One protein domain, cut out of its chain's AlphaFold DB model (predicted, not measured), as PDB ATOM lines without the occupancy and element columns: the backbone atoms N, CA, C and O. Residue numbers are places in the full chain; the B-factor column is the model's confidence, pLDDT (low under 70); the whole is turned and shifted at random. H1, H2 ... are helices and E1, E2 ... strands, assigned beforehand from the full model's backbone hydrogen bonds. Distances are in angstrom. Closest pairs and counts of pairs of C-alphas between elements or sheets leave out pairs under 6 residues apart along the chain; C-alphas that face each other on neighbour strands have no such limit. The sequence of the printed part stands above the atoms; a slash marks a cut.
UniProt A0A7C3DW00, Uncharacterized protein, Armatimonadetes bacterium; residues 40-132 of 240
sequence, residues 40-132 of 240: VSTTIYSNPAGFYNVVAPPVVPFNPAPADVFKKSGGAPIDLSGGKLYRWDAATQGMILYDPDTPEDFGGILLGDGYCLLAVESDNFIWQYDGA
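This is residues 40 to 132 of the 240 residues of an uncharacterized protein of Armatimonadetes bacterium (UniProt A0A7C3DW00). There is little regular structure: a twisted four-strand sheet, E2 E5 E3 E4, and a separate two-strand ribbon, E1 and E6, amid much loop, with short helices H1 near E6 and H2 grazing the sheet. The 93 printed residues run E1 E2 H1 E3 E4 H2 E5 E6, 35 in named elements, class mixed; both sheets are antiparallel. The whole is compact, radius of gyration of the C-alphas 12.4 A, spanning 35 by 33 by 23 A.

E2 is residues 53 to 55, E5 115 to 117, E3 85 to 89, 13.3 A long, and E4 94 to 97. E1, 40 to 44, 12.9 A, starts at C-alpha (121.173, 124.916, 170.958); E6, 125 to 131, 19.3 A, ends at C-alpha (127.780, 125.744, 167.848). H1 is 66 to 69, H2 103 to 106.

Within hydrogen-bond range are N 53 and O 117 of E2 and E5, 2.8 A, N 86 and O 116 of E3 and E5, 3.0 A, N 89 and O 94 of hairpin E3 and E4, 2.8 A, and N 44 and O 125 of E1 and E6, 2.8 A. Split strand-helix-strand units, same-way strands with another between them, are E2, H1, E3 and E4, H2, E5, both right-handed crossovers. The closest C-alphas of H1 and E6, Val 69 and Tyr 129, are 5.6 A apart. Both helices are too short for an O i to N i+4 pair.

The farthest C-alphas, Ala 91 and Ser 122, are 36.4 A apart. The printed part has no cut; H1 to E3 is a long link; no printed residue is under 70 in pLDDT.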
ATOM      1  N   VAL A  40     122.464 124.941 171.645       93.56
ATOM      2  CA  VAL A  40     121.173 124.916 170.958       93.56
ATOM      3  C   VAL A  40     120.502 123.577 171.231       93.56
ATOM      4  O   VAL A  40     121.174 122.546 171.322       93.56
ATOM      5  N   SER A  41     119.181 123.578 171.408       96.00
ATOM      6  CA  SER A  41     118.436 122.347 171.661       96.00
ATOM      7  C   SER A  41     117.008 122.360 171.136       96.00
ATOM      8  O   SER A  41     116.350 123.397 171.182       96.00
ATOM      9  N   THR A  42     116.507 121.182 170.766       96.00
ATOM     10  CA  THR A  42     115.094 120.941 170.444       96.00
ATOM     11  C   THR A  42     114.652 119.558 170.922       96.00
ATOM     12  O   THR A  42     115.482 118.697 171.230       96.00
ATOM     13  N   THR A  43     113.344 119.327 170.976       96.12
ATOM     14  CA  THR A  43     112.779 118.000 171.232       96.12
ATOM     15  C   THR A  43     112.827 117.162 169.959       96.12
ATOM     16  O   THR A  43     112.360 117.589 168.908       96.12
ATOM     17  N   ILE A  44     113.349 115.944 170.067       95.62
ATOM     18  CA  ILE A  44     113.206 114.899 169.057       95.62
ATOM     19  C   ILE A  44     112.122 113.934 169.506       95.62
ATOM     20  O   ILE A  44     112.111 113.467 170.652       95.62
ATOM     21  N   TYR A  45     111.227 113.623 168.574       93.31
ATOM     22  CA  TYR A  45     110.124 112.713 168.808       93.31
ATOM     23  C   TYR A  45     110.585 111.292 168.495       93.31
ATOM     24  O   TYR A  45     111.080 110.997 167.400       93.31
ATOM     25  N   SER A  46     110.457 110.416 169.490       91.56
ATOM     26  CA  SER A  46     110.729 108.996 169.306       91.56
ATOM     27  C   SER A  46     109.629 108.384 168.449       91.56
ATOM     28  O   SER A  46     108.442 108.590 168.705       91.56
ATOM     29  N   ASN A  47     110.021 107.613 167.439       85.12
ATOM     30  CA  ASN A  47     109.104 107.023 166.487       85.12
ATOM     31  C   ASN A  47     109.352 105.522 166.279       85.12
ATOM     32  O   ASN A  47     110.044 105.117 165.340       85.12
ATOM     33  N   PRO A  48     108.734 104.659 167.105       79.06
ATOM     34  CA  PRO A  48     108.850 103.214 166.943       79.06
ATOM     35  C   PRO A  48     108.149 102.687 165.680       79.06
ATOM     36  O   PRO A  48     108.373 101.538 165.307       79.06
ATOM     37  N   ALA A  49     107.314 103.497 165.011       79.81
ATOM     38  CA  ALA A  49     106.666 103.125 163.753       79.81
ATOM     39  C   ALA A  49     107.591 103.277 162.529       79.81
ATOM     40  O   ALA A  49     107.234 102.814 161.446       79.81
ATOM     41  N   GLY A  50     108.780 103.868 162.698       80.75
ATOM     42  CA  GLY A  50     109.818 103.891 161.666       80.75
ATOM     43  C   GLY A  50     109.834 105.122 160.758       80.75
ATOM     44  O   GLY A  50     110.539 105.085 159.751       80.75
ATOM     45  N   PHE A  51     109.105 106.203 161.072       84.25
ATOM     46  CA  PHE A  51     109.250 107.458 160.321       84.25
ATOM     47  C   PHE A  51     110.380 108.319 160.883       84.25
ATOM     48  O   PHE A  51     110.598 108.397 162.094       84.25
ATOM     49  N   TYR A  52     111.094 108.979 159.977       90.00
ATOM     50  CA  TYR A  52     112.195 109.869 160.310       90.00
ATOM     51  C   TYR A  52     111.663 111.210 160.813       90.00
ATOM     52  O   TYR A  52     110.679 111.734 160.299       90.00
ATOM     53  N   ASN A  53     112.375 111.798 161.766       93.44
ATOM     54  CA  ASN A  53     112.365 113.239 161.955       93.44
ATOM     55  C   ASN A  53     113.152 113.860 160.791       93.44
ATOM     56  O   ASN A  53     114.189 113.317 160.399       93.44
ATOM     57  N   VAL A  54     112.692 114.989 160.256       95.50
ATOM     58  CA  VAL A  54     113.440 115.745 159.244       95.50
ATOM     59  C   VAL A  54     114.034 116.969 159.924       95.50
ATOM     60  O   VAL A  54     113.333 117.931 160.230       95.50
ATOM     61  N   VAL A  55     115.325 116.886 160.228       96.38
ATOM     62  CA  VAL A  55     116.011 117.788 161.153       96.38
ATOM     63  C   VAL A  55     117.162 118.515 160.483       96.38
ATOM     64  O   VAL A  55     117.720 118.046 159.491       96.38
ATOM     65  N   ALA A  56     117.553 119.643 161.055       96.75
ATOM     66  CA  ALA A  56     118.698 120.416 160.605       96.75
ATOM     67  C   ALA A  56     119.404 121.106 161.774       96.75
ATOM     68  O   ALA A  56     118.756 121.443 162.764       96.75
ATOM     69  N   PRO A  57     120.721 121.333 161.699       95.62
ATOM     70  CA  PRO A  57     121.406 122.208 162.638       95.62
ATOM     71  C   PRO A  57     121.029 123.682 162.371       95.62
ATOM     72  O   PRO A  57     121.292 124.162 161.271       95.62
ATOM     73  N   PRO A  58     120.474 124.439 163.340       95.06
ATOM     74  CA  PRO A  58     120.197 125.872 163.162       95.06
ATOM     75  C   PRO A  58     121.440 126.762 163.317       95.06
ATOM     76  O   PRO A  58     121.367 127.966 163.112       95.06
ATOM     77  N   VAL A  59     122.572 126.189 163.734       93.38
ATOM     78  CA  VAL A  59     123.860 126.878 163.892       93.38
ATOM     79  C   VAL A  59     125.011 125.960 163.493       93.38
ATOM     80  O   VAL A  59     124.890 124.735 163.611       93.38
ATOM     81  N   VAL A  60     126.148 126.532 163.074       93.44
ATOM     82  CA  VAL A  60     127.349 125.762 162.696       93.44
ATOM     83  C   VAL A  60     127.874 124.979 163.907       93.44
ATOM     84  O   VAL A  60     128.296 125.610 164.880       93.44
ATOM     85  N   PRO A  61     127.921 123.635 163.876       94.19
ATOM     86  CA  PRO A  61     128.497 122.859 164.971       94.19
ATOM     87  C   PRO A  61     130.005 123.107 165.102       94.19
ATOM     88  O   PRO A  61     130.727 123.110 164.105       94.19
ATOM     89  N   PHE A  62     130.521 123.250 166.327       92.75
ATOM     90  CA  PHE A  62     131.977 123.361 166.529       92.75
ATOM     91  C   PHE A  62     132.723 122.050 166.291       92.75
ATOM     92  O   PHE A  62     133.883 122.060 165.881       92.75
ATOM     93  N   ASN A  63     132.057 120.925 166.545       94.50
ATOM     94  CA  ASN A  63     132.516 119.613 166.131       94.50
ATOM     95  C   ASN A  63     131.452 119.017 165.201       94.50
ATOM     96  O   ASN A  63     130.385 118.645 165.686       94.50
ATOM     97  N   PRO A  64     131.710 118.956 163.884       96.56
ATOM     98  CA  PRO A  64     130.720 118.511 162.914       96.56
ATOM     99  C   PRO A  64     130.607 116.984 162.825       96.56
ATOM    100  O   PRO A  64     129.880 116.495 161.968       96.56
ATOM    101  N   ALA A  65     131.307 116.195 163.647       96.88
ATOM    102  CA  ALA A  65     131.141 114.743 163.618       96.88
ATOM    103  C   ALA A  65     129.683 114.357 163.964       96.88
ATOM    104  O   ALA A  65     129.156 114.848 164.967       96.88
ATOM    105  N   PRO A  66     129.017 113.461 163.203       97.00
ATOM    106  CA  PRO A  66     127.621 113.092 163.461       97.00
ATOM    107  C   PRO A  66     127.338 112.651 164.902       97.00
ATOM    108  O   PRO A  66     126.350 113.088 165.484       97.00
ATOM    109  N   ALA A  67     128.235 111.872 165.515       95.00
ATOM    110  CA  ALA A  67     128.112 111.440 166.910       95.00
ATOM    111  C   ALA A  67     128.230 112.587 167.938       95.00
ATOM    112  O   ALA A  67     127.699 112.484 169.043       95.00
ATOM    113  N   ASP A  68     128.914 113.680 167.588       95.31
ATOM    114  CA  ASP A  68     129.079 114.854 168.449       95.31
ATOM    115  C   ASP A  68     127.945 115.867 168.305       95.31
ATOM    116  O   ASP A  68     127.668 116.609 169.255       95.31
ATOM    117  N   VAL A  69     127.294 115.895 167.140       96.62
ATOM    118  CA  VAL A  69     126.132 116.746 166.882       96.62
ATOM    119  C   VAL A  69     124.856 116.058 167.340       96.62
ATOM    120  O   VAL A  69     124.117 116.627 168.138       96.62
ATOM    121  N   PHE A  70     124.598 114.823 166.906       95.94
ATOM    122  CA  PHE A  70     123.410 114.061 167.289       95.94
ATOM    123  C   PHE A  70     123.618 113.334 168.620       95.94
ATOM    124  O   PHE A  70     123.798 112.117 168.691       95.94
ATOM    125  N   LYS A  71     123.535 114.108 169.701       94.88
ATOM    126  CA  LYS A  71     123.548 113.623 171.084       94.88
ATOM    127  C   LYS A  71     122.407 114.226 171.895       94.88
ATOM    128  O   LYS A  71     121.901 115.312 171.607       94.88
ATOM    129  N   LYS A  72     121.993 113.511 172.932       95.69
ATOM    130  CA  LYS A  72     120.968 113.965 173.870       95.69
ATOM    131  C   LYS A  72     121.542 115.050 174.784       95.69
ATOM    132  O   LYS A  72     122.754 115.109 175.014       95.69
ATOM    133  N   SER A  73     120.673 115.867 175.373       93.75
ATOM    134  CA  SER A  73     121.054 116.776 176.456       93.75
ATOM    135  C   SER A  73     121.764 116.006 177.577       93.75
ATOM    136  O   SER A  73     121.411 114.870 177.898       93.75
ATOM    137  N   GLY A  74     122.832 116.592 178.121       90.50
ATOM    138  CA  GLY A  74     123.757 115.905 179.030       90.50
ATOM    139  C   GLY A  74     124.816 115.034 178.339       90.50
ATOM    140  O   GLY A  74     125.638 114.435 179.027       90.50
ATOM    141  N   GLY A  75     124.836 114.982 177.002       90.50
ATOM    142  CA  GLY A  75     125.892 114.345 176.209       90.50
ATOM    143  C   GLY A  75     125.728 112.841 175.987       90.50
ATOM    144  O   GLY A  75     126.659 112.199 175.509       90.50
ATOM    145  N   ALA A  76     124.573 112.261 176.325       92.69
ATOM    146  CA  ALA A  76     124.321 110.849 176.054       92.69
ATOM    147  C   ALA A  76     124.192 110.601 174.536       92.69
ATOM    148  O   ALA A  76     123.554 111.399 173.847       92.69
ATOM    149  N   PRO A  77     124.764 109.512 173.997       92.25
ATOM    150  CA  PRO A  77     124.722 109.247 172.563       92.25
ATOM    151  C   PRO A  77     123.301 108.928 172.080       92.25
ATOM    152  O   PRO A  77     122.486 108.364 172.817       92.25
ATOM    153  N   ILE A  78     123.029 109.269 170.821       92.75
ATOM    154  CA  ILE A  78     121.901 108.745 170.042       92.75
ATOM    155  C   ILE A  78     122.453 107.611 169.174       92.75
ATOM    156  O   ILE A  78     123.547 107.730 168.623       92.75
ATOM    157  N   ASP A  79     121.728 106.499 169.059       92.25
ATOM    158  CA  ASP A  79     122.112 105.438 168.124       92.25
ATOM    159  C   ASP A  79     121.805 105.869 166.684       92.25
ATOM    160  O   ASP A  79     120.642 105.996 166.303       92.25
ATOM    161  N   LEU A  80     122.858 106.084 165.896       94.62
ATOM    162  CA  LEU A  80     122.786 106.503 164.493       94.62
ATOM    163  C   LEU A  80     123.006 105.337 163.516       94.62
ATOM    164  O   LEU A  80     122.944 105.530 162.302       94.62
ATOM    165  N   SER A  81     123.282 104.135 164.027       90.75
ATOM    166  CA  SER A  81     123.629 102.971 163.211       90.75
ATOM    167  C   SER A  81     122.413 102.355 162.509       90.75
ATOM    168  O   SER A  81     121.261 102.601 162.869       90.75
ATOM    169  N   GLY A  82     122.668 101.521 161.498       89.44
ATOM    170  CA  GLY A  82     121.649 100.631 160.935       89.44
ATOM    171  C   GLY A  82     120.498 101.343 160.223       89.44
ATOM    172  O   GLY A  82     119.355 100.903 160.326       89.44
ATOM    173  N   GLY A  83     120.776 102.436 159.508       91.25
ATOM    174  CA  GLY A  83     119.727 103.153 158.785       91.25
ATOM    175  C   GLY A  83     119.004 104.202 159.612       91.25
ATOM    176  O   GLY A  83     117.857 104.501 159.308       91.25
ATOM    177  N   LYS A  84     119.622 104.737 160.669       95.12
ATOM    178  CA  LYS A  84     118.972 105.735 161.529       95.12
ATOM    179  C   LYS A  84     119.299 107.181 161.185       95.12
ATOM    180  O   LYS A  84     118.591 108.069 161.647       95.12
ATOM    181  N   LEU A  85     120.309 107.423 160.356       97.44
ATOM    182  CA  LEU A  85     120.662 108.760 159.898       97.44
ATOM    183  C   LEU A  85     120.983 108.757 158.402       97.44
ATOM    184  O   LEU A  85     121.845 108.006 157.948       97.44
ATOM    185  N   TYR A  86     120.312 109.636 157.658       97.00
ATOM    186  CA  TYR A  86     120.598 109.905 156.250       97.00
ATOM    187  C   TYR A  86     120.759 111.397 156.000       97.00
ATOM    188  O   TYR A  86     120.130 112.221 156.667       97.00
ATOM    189  N   ARG A  87     121.537 111.722 154.971       96.00
ATOM    190  CA  ARG A  87     121.515 113.026 154.303       96.00
ATOM    191  C   ARG A  87     121.228 112.840 152.820       96.00
ATOM    192  O   ARG A  87     121.482 111.769 152.268       96.00
ATOM    193  N   TRP A  88     120.733 113.885 152.177       96.00
ATOM    194  CA  TRP A  88     120.575 113.917 150.727       96.00
ATOM    195  C   TRP A  88     121.795 114.570 150.083       96.00
ATOM    196  O   TRP A  88     122.173 115.677 150.455       96.00
ATOM    197  N   ASP A  89     122.385 113.912 149.095       95.38
ATOM    198  CA  ASP A  89     123.350 114.530 148.194       95.38
ATOM    199  C   ASP A  89     122.610 115.072 146.971       95.38
ATOM    200  O   ASP A  89     122.212 114.329 146.067       95.38
ATOM    201  N   ALA A  90     122.422 116.391 146.949       94.31
ATOM    202  CA  ALA A  90     121.740 117.076 145.861       94.31
ATOM    203  C   ALA A  90     122.519 117.022 144.536       94.31
ATOM    204  O   ALA A  90     121.903 117.066 143.470       94.31
ATOM    205  N   ALA A  91     123.849 116.892 144.579       93.88
ATOM    206  CA  ALA A  91     124.682 116.839 143.380       93.88
ATOM    207  C   ALA A  91     124.597 115.479 142.677       93.88
ATOM    208  O   ALA A  91     124.715 115.414 141.456       93.88
ATOM    209  N   THR A  92     124.368 114.396 143.425       95.06
ATOM    210  CA  THR A  92     124.156 113.057 142.849       95.06
ATOM    211  C   THR A  92     122.696 112.613 142.855       95.06
ATOM    212  O   THR A  92     122.402 111.530 142.351       95.06
ATOM    213  N   GLN A  93     121.790 113.421 143.421       94.69
ATOM    214  CA  GLN A  93     120.365 113.111 143.601       94.69
ATOM    215  C   GLN A  93     120.149 111.770 144.325       94.69
ATOM    216  O   GLN A  93     119.422 110.893 143.854       94.69
ATOM    217  N   GLY A  94     120.830 111.587 145.460       95.06
ATOM    218  CA  GLY A  94     120.834 110.312 146.178       95.06
ATOM    219  C   GLY A  94     120.928 110.456 147.690       95.06
ATOM    220  O   GLY A  94     121.428 111.446 148.210       95.06
ATOM    221  N   MET A  95     120.458 109.434 148.403       94.81
ATOM    222  CA  MET A  95     120.623 109.340 149.852       94.81
ATOM    223  C   MET A  95     122.004 108.790 150.205       94.81
ATOM    224  O   MET A  95     122.434 107.780 149.646       94.81
ATOM    225  N   ILE A  96     122.644 109.404 151.196       96.62
ATOM    226  CA  ILE A  96     123.857 108.898 151.837       96.62
ATOM    227  C   ILE A  96     123.481 108.436 153.244       96.62
ATOM    228  O   ILE A  96     122.928 109.203 154.033       96.62
ATOM    229  N   LEU A  97     123.768 107.169 153.535       96.88
ATOM    230  CA  LEU A  97     123.566 106.548 154.840       96.88
ATOM    231  C   LEU A  97     124.775 106.814 155.739       96.88
ATOM    232  O   LEU A  97     125.911 106.671 155.295       96.88
ATOM    233  N   TYR A  98     124.534 107.151 157.003       97.62
ATOM    234  CA  TYR A  98     125.592 107.167 158.006       97.62
ATOM    235  C   TYR A  98     125.957 105.744 158.444       97.62
ATOM    236  O   TYR A  98     125.096 104.987 158.902       97.62
ATOM    237  N   ASP A  99     127.244 105.418 158.349       96.12
ATOM    238  CA  ASP A  99     127.845 104.216 158.918       96.12
ATOM    239  C   ASP A  99     128.910 104.634 159.950       96.12
ATOM    240  O   ASP A  99     129.865 105.327 159.588       96.12
ATOM    241  N   PRO A 100     128.771 104.273 161.241       94.56
ATOM    242  CA  PRO A 100     129.775 104.597 162.251       94.56
ATOM    243  C   PRO A 100     131.126 103.897 162.034       94.56
ATOM    244  O   PRO A 100     132.110 104.340 162.630       94.56
ATOM    245  N   ASP A 101     131.186 102.837 161.222       95.00
ATOM    246  CA  ASP A 101     132.433 102.138 160.902       95.00
ATOM    247  C   ASP A 101     133.221 102.830 159.771       95.00
ATOM    248  O   ASP A 101     134.440 102.658 159.690       95.00
ATOM    249  N   THR A 102     132.557 103.646 158.939       94.75
ATOM    250  CA  THR A 102     133.166 104.491 157.886       94.75
ATOM    251  C   THR A 102     132.556 105.907 157.855       94.75
ATOM    252  O   THR A 102     131.993 106.349 156.846       94.75
ATOM    253  N   PRO A 103     132.643 106.673 158.962       94.06
ATOM    254  CA  PRO A 103     131.945 107.955 159.107       94.06
ATOM    255  C   PRO A 103     132.395 109.021 158.094       94.06
ATOM    256  O   PRO A 103     131.661 109.973 157.820       94.06
ATOM    257  N   GLU A 104     133.589 108.880 157.519       94.25
ATOM    258  CA  GLU A 104     134.125 109.757 156.480       94.25
ATOM    259  C   GLU A 104     133.314 109.748 155.177       94.25
ATOM    260  O   GLU A 104     133.266 110.780 154.506       94.25
ATOM    261  N   ASP A 105     132.642 108.639 154.843       93.94
ATOM    262  CA  ASP A 105     131.797 108.538 153.645       93.94
ATOM    263  C   ASP A 105     130.529 109.392 153.794       93.94
ATOM    264  O   ASP A 105     130.025 109.985 152.835       93.94
ATOM    265  N   PHE A 106     130.029 109.496 155.029       96.56
ATOM    266  CA  PHE A 106     128.924 110.384 155.355       96.56
ATOM    267  C   PHE A 106     129.367 111.844 155.420       96.56
ATOM    268  O   PHE A 106     128.631 112.717 154.972       96.56
ATOM    269  N   GLY A 107     130.560 112.120 155.943       95.75
ATOM    270  CA  GLY A 107     131.053 113.477 156.162       95.75
ATOM    271  C   GLY A 107     130.520 114.117 157.450       95.75
ATOM    272  O   GLY A 107     129.974 113.458 158.332       95.75
ATOM    273  N   GLY A 108     130.744 115.424 157.585       96.75
ATOM    274  CA  GLY A 108     130.300 116.192 158.748       96.75
ATOM    275  C   GLY A 108     128.852 116.669 158.642       96.75
ATOM    276  O   GLY A 108     128.277 116.730 157.557       96.75
ATOM    277  N   ILE A 109     128.290 117.062 159.781       97.69
ATOM    278  CA  ILE A 109     127.020 117.775 159.877       97.69
ATOM    279  C   ILE A 109     127.256 119.255 159.585       97.69
ATOM    280  O   ILE A 109     128.054 119.908 160.264       97.69
ATOM    281  N   LEU A 110     126.579 119.770 158.563       95.00
ATOM    282  CA  LEU A 110     126.797 121.098 158.007       95.00
ATOM    283  C   LEU A 110     125.563 121.975 158.190       95.00
ATOM    284  O   LEU A 110     124.426 121.510 158.154       95.00
ATOM    285  N   LEU A 111     125.805 123.272 158.366       94.06
ATOM    286  CA  LEU A 111     124.750 124.274 158.335       94.06
ATOM    287  C   LEU A 111     124.140 124.338 156.927       94.06
ATOM    288  O   LEU A 111     124.879 124.406 155.948       94.06
ATOM    289  N   GLY A 112     122.810 124.352 156.838       94.81
ATOM    290  CA  GLY A 112     122.081 124.385 155.565       94.81
ATOM    291  C   GLY A 112     121.769 123.007 154.969       94.81
ATOM    292  O   GLY A 112     120.897 122.917 154.108       94.81
ATOM    293  N   ASP A 113     122.387 121.934 155.466       96.38
ATOM    294  CA  ASP A 113     122.009 120.562 155.117       96.38
ATOM    295  C   ASP A 113     120.822 120.098 155.976       96.38
ATOM    296  O   ASP A 113     120.717 120.420 157.165       96.38
ATOM    297  N   GLY A 114     119.929 119.307 155.377       96.69
ATOM    298  CA  GLY A 114     118.859 118.613 156.091       96.69
ATOM    299  C   GLY A 114     119.162 117.123 156.248       96.69
ATOM    300  O   GLY A 114     119.824 116.508 155.408       96.69
ATOM    301  N   TYR A 115     118.647 116.529 157.323       97.50
ATOM    302  CA  TYR A 115     118.927 115.151 157.716       97.50
ATOM    303  C   TYR A 115     117.645 114.405 158.071       97.50
ATOM    304  O   TYR A 115     116.754 114.939 158.731       97.50
ATOM    305  N   CYS A 116     117.569 113.136 157.684       95.94
ATOM    306  CA  CYS A 116     116.522 112.232 158.142       95.94
ATOM    307  C   CYS A 116     117.053 111.434 159.336       95.94
ATOM    308  O   CYS A 116     117.925 110.582 159.164       95.94
ATOM    309  N   LEU A 117     116.517 111.695 160.530       95.94
ATOM    310  CA  LEU A 117     116.897 111.038 161.783       95.94
ATOM    311  C   LEU A 117     115.760 110.150 162.297       95.94
ATOM    312  O   LEU A 117     114.727 110.635 162.768       95.94
ATOM    313  N   LEU A 118     115.960 108.837 162.260       93.88
ATOM    314  CA  LEU A 118     115.061 107.879 162.888       93.88
ATOM    315  C   LEU A 118     115.486 107.686 164.344       93.88
ATOM    316  O   LEU A 118     116.435 106.969 164.658       93.88
ATOM    317  N   ALA A 119     114.741 108.321 165.239       91.38
ATOM    318  CA  ALA A 119     114.879 108.136 166.671       91.38
ATOM    319  C   ALA A 119     113.948 107.010 167.139       91.38
ATOM    320  O   ALA A 119     112.733 107.137 167.037       91.38
ATOM    321  N   VAL A 120     114.510 105.924 167.675       90.06
ATOM    322  CA  VAL A 120     113.742 104.835 168.305       90.06
ATOM    323  C   VAL A 120     114.215 104.688 169.744       90.06
ATOM    324  O   VAL A 120     115.185 103.990 170.032       90.06
ATOM    325  N   GLU A 121     113.535 105.395 170.632       88.38
ATOM    326  CA  GLU A 121     113.837 105.534 172.058       88.38
ATOM    327  C   GLU A 121     112.581 105.253 172.900       88.38
ATOM    328  O   GLU A 121     111.469 105.215 172.369       88.38
ATOM    329  N   SER A 122     112.727 105.056 174.215       87.75
ATOM    330  CA  SER A 122     111.562 104.834 175.091       87.75
ATOM    331  C   SER A 122     110.630 106.044 175.154       87.75
ATOM    332  O   SER A 122     109.420 105.874 175.262       87.75
ATOM    333  N   ASP A 123     111.203 107.243 175.057       90.56
ATOM    334  CA  ASP A 123     110.525 108.526 175.191       90.56
ATOM    335  C   ASP A 123     111.148 109.550 174.234       90.56
ATOM    336  O   ASP A 123     112.264 109.369 173.733       90.56
ATOM    337  N   ASN A 124     110.438 110.657 174.014       94.56
ATOM    338  CA  ASN A 124     111.010 111.838 173.370       94.56
ATOM    339  C   ASN A 124     112.197 112.353 174.193       94.56
ATOM    340  O   ASN A 124     112.213 112.253 175.423       94.56
ATOM    341  N   PHE A 125     113.184 112.941 173.527       94.88
ATOM    342  CA  PHE A 125     114.388 113.434 174.190       94.88
ATOM    343  C   PHE A 125     114.814 114.782 173.629       94.88
ATOM    344  O   PHE A 125     114.438 115.169 172.528       94.88
ATOM    345  N   ILE A 126     115.637 115.497 174.389       96.94
ATOM    346  CA  ILE A 126     116.214 116.761 173.939       96.94
ATOM    347  C   ILE A 126     117.489 116.466 173.159       96.94
ATOM    348  O   ILE A 126     118.434 115.923 173.731       96.94
ATOM    349  N   TRP A 127     117.525 116.822 171.878       96.44
ATOM    350  CA  TRP A 127     118.753 116.908 171.089       96.44
ATOM    351  C   TRP A 127     119.452 118.224 171.423       96.44
ATOM    352  O   TRP A 127     118.808 119.270 171.415       96.44
ATOM    353  N   GLN A 128     120.745 118.176 171.759       96.19
ATOM    354  CA  GLN A 128     121.512 119.364 172.132       96.19
ATOM    355  C   GLN A 128     122.972 119.264 171.685       96.19
ATOM    356  O   GLN A 128     123.637 118.253 171.919       96.19
ATOM    357  N   TYR A 129     123.495 120.354 171.131       95.19
ATOM    358  CA  TYR A 129     124.910 120.495 170.793       95.19
ATOM    359  C   TYR A 129     125.360 121.959 170.900       95.19
ATOM    360  O   TYR A 129     124.539 122.864 171.037       95.19
ATOM    361  N   ASP A 130     126.677 122.174 170.862       93.25
ATOM    362  CA  ASP A 130     127.285 123.504 170.889       93.25
ATOM    363  C   ASP A 130     127.709 123.927 169.482       93.25
ATOM    364  O   ASP A 130     128.354 123.162 168.749       93.25
ATOM    365  N   GLY A 131     127.390 125.166 169.124       92.06
ATOM    366  CA  GLY A 131     127.780 125.744 167.848       92.06
ATOM    367  C   GLY A 131     128.215 127.197 167.937       92.06
ATOM    368  O   GLY A 131     128.217 127.819 169.009       92.06
ATOM    369  N   ALA A 132     128.586 127.721 166.771       89.88
ATOM    370  CA  ALA A 132     128.766 129.147 166.570       89.88
ATOM    371  C   ALA A 132     127.454 129.897 166.879       89.88
ATOM    372  O   ALA A 132     126.379 129.303 166.790       89.88
TER     373      ALA A 132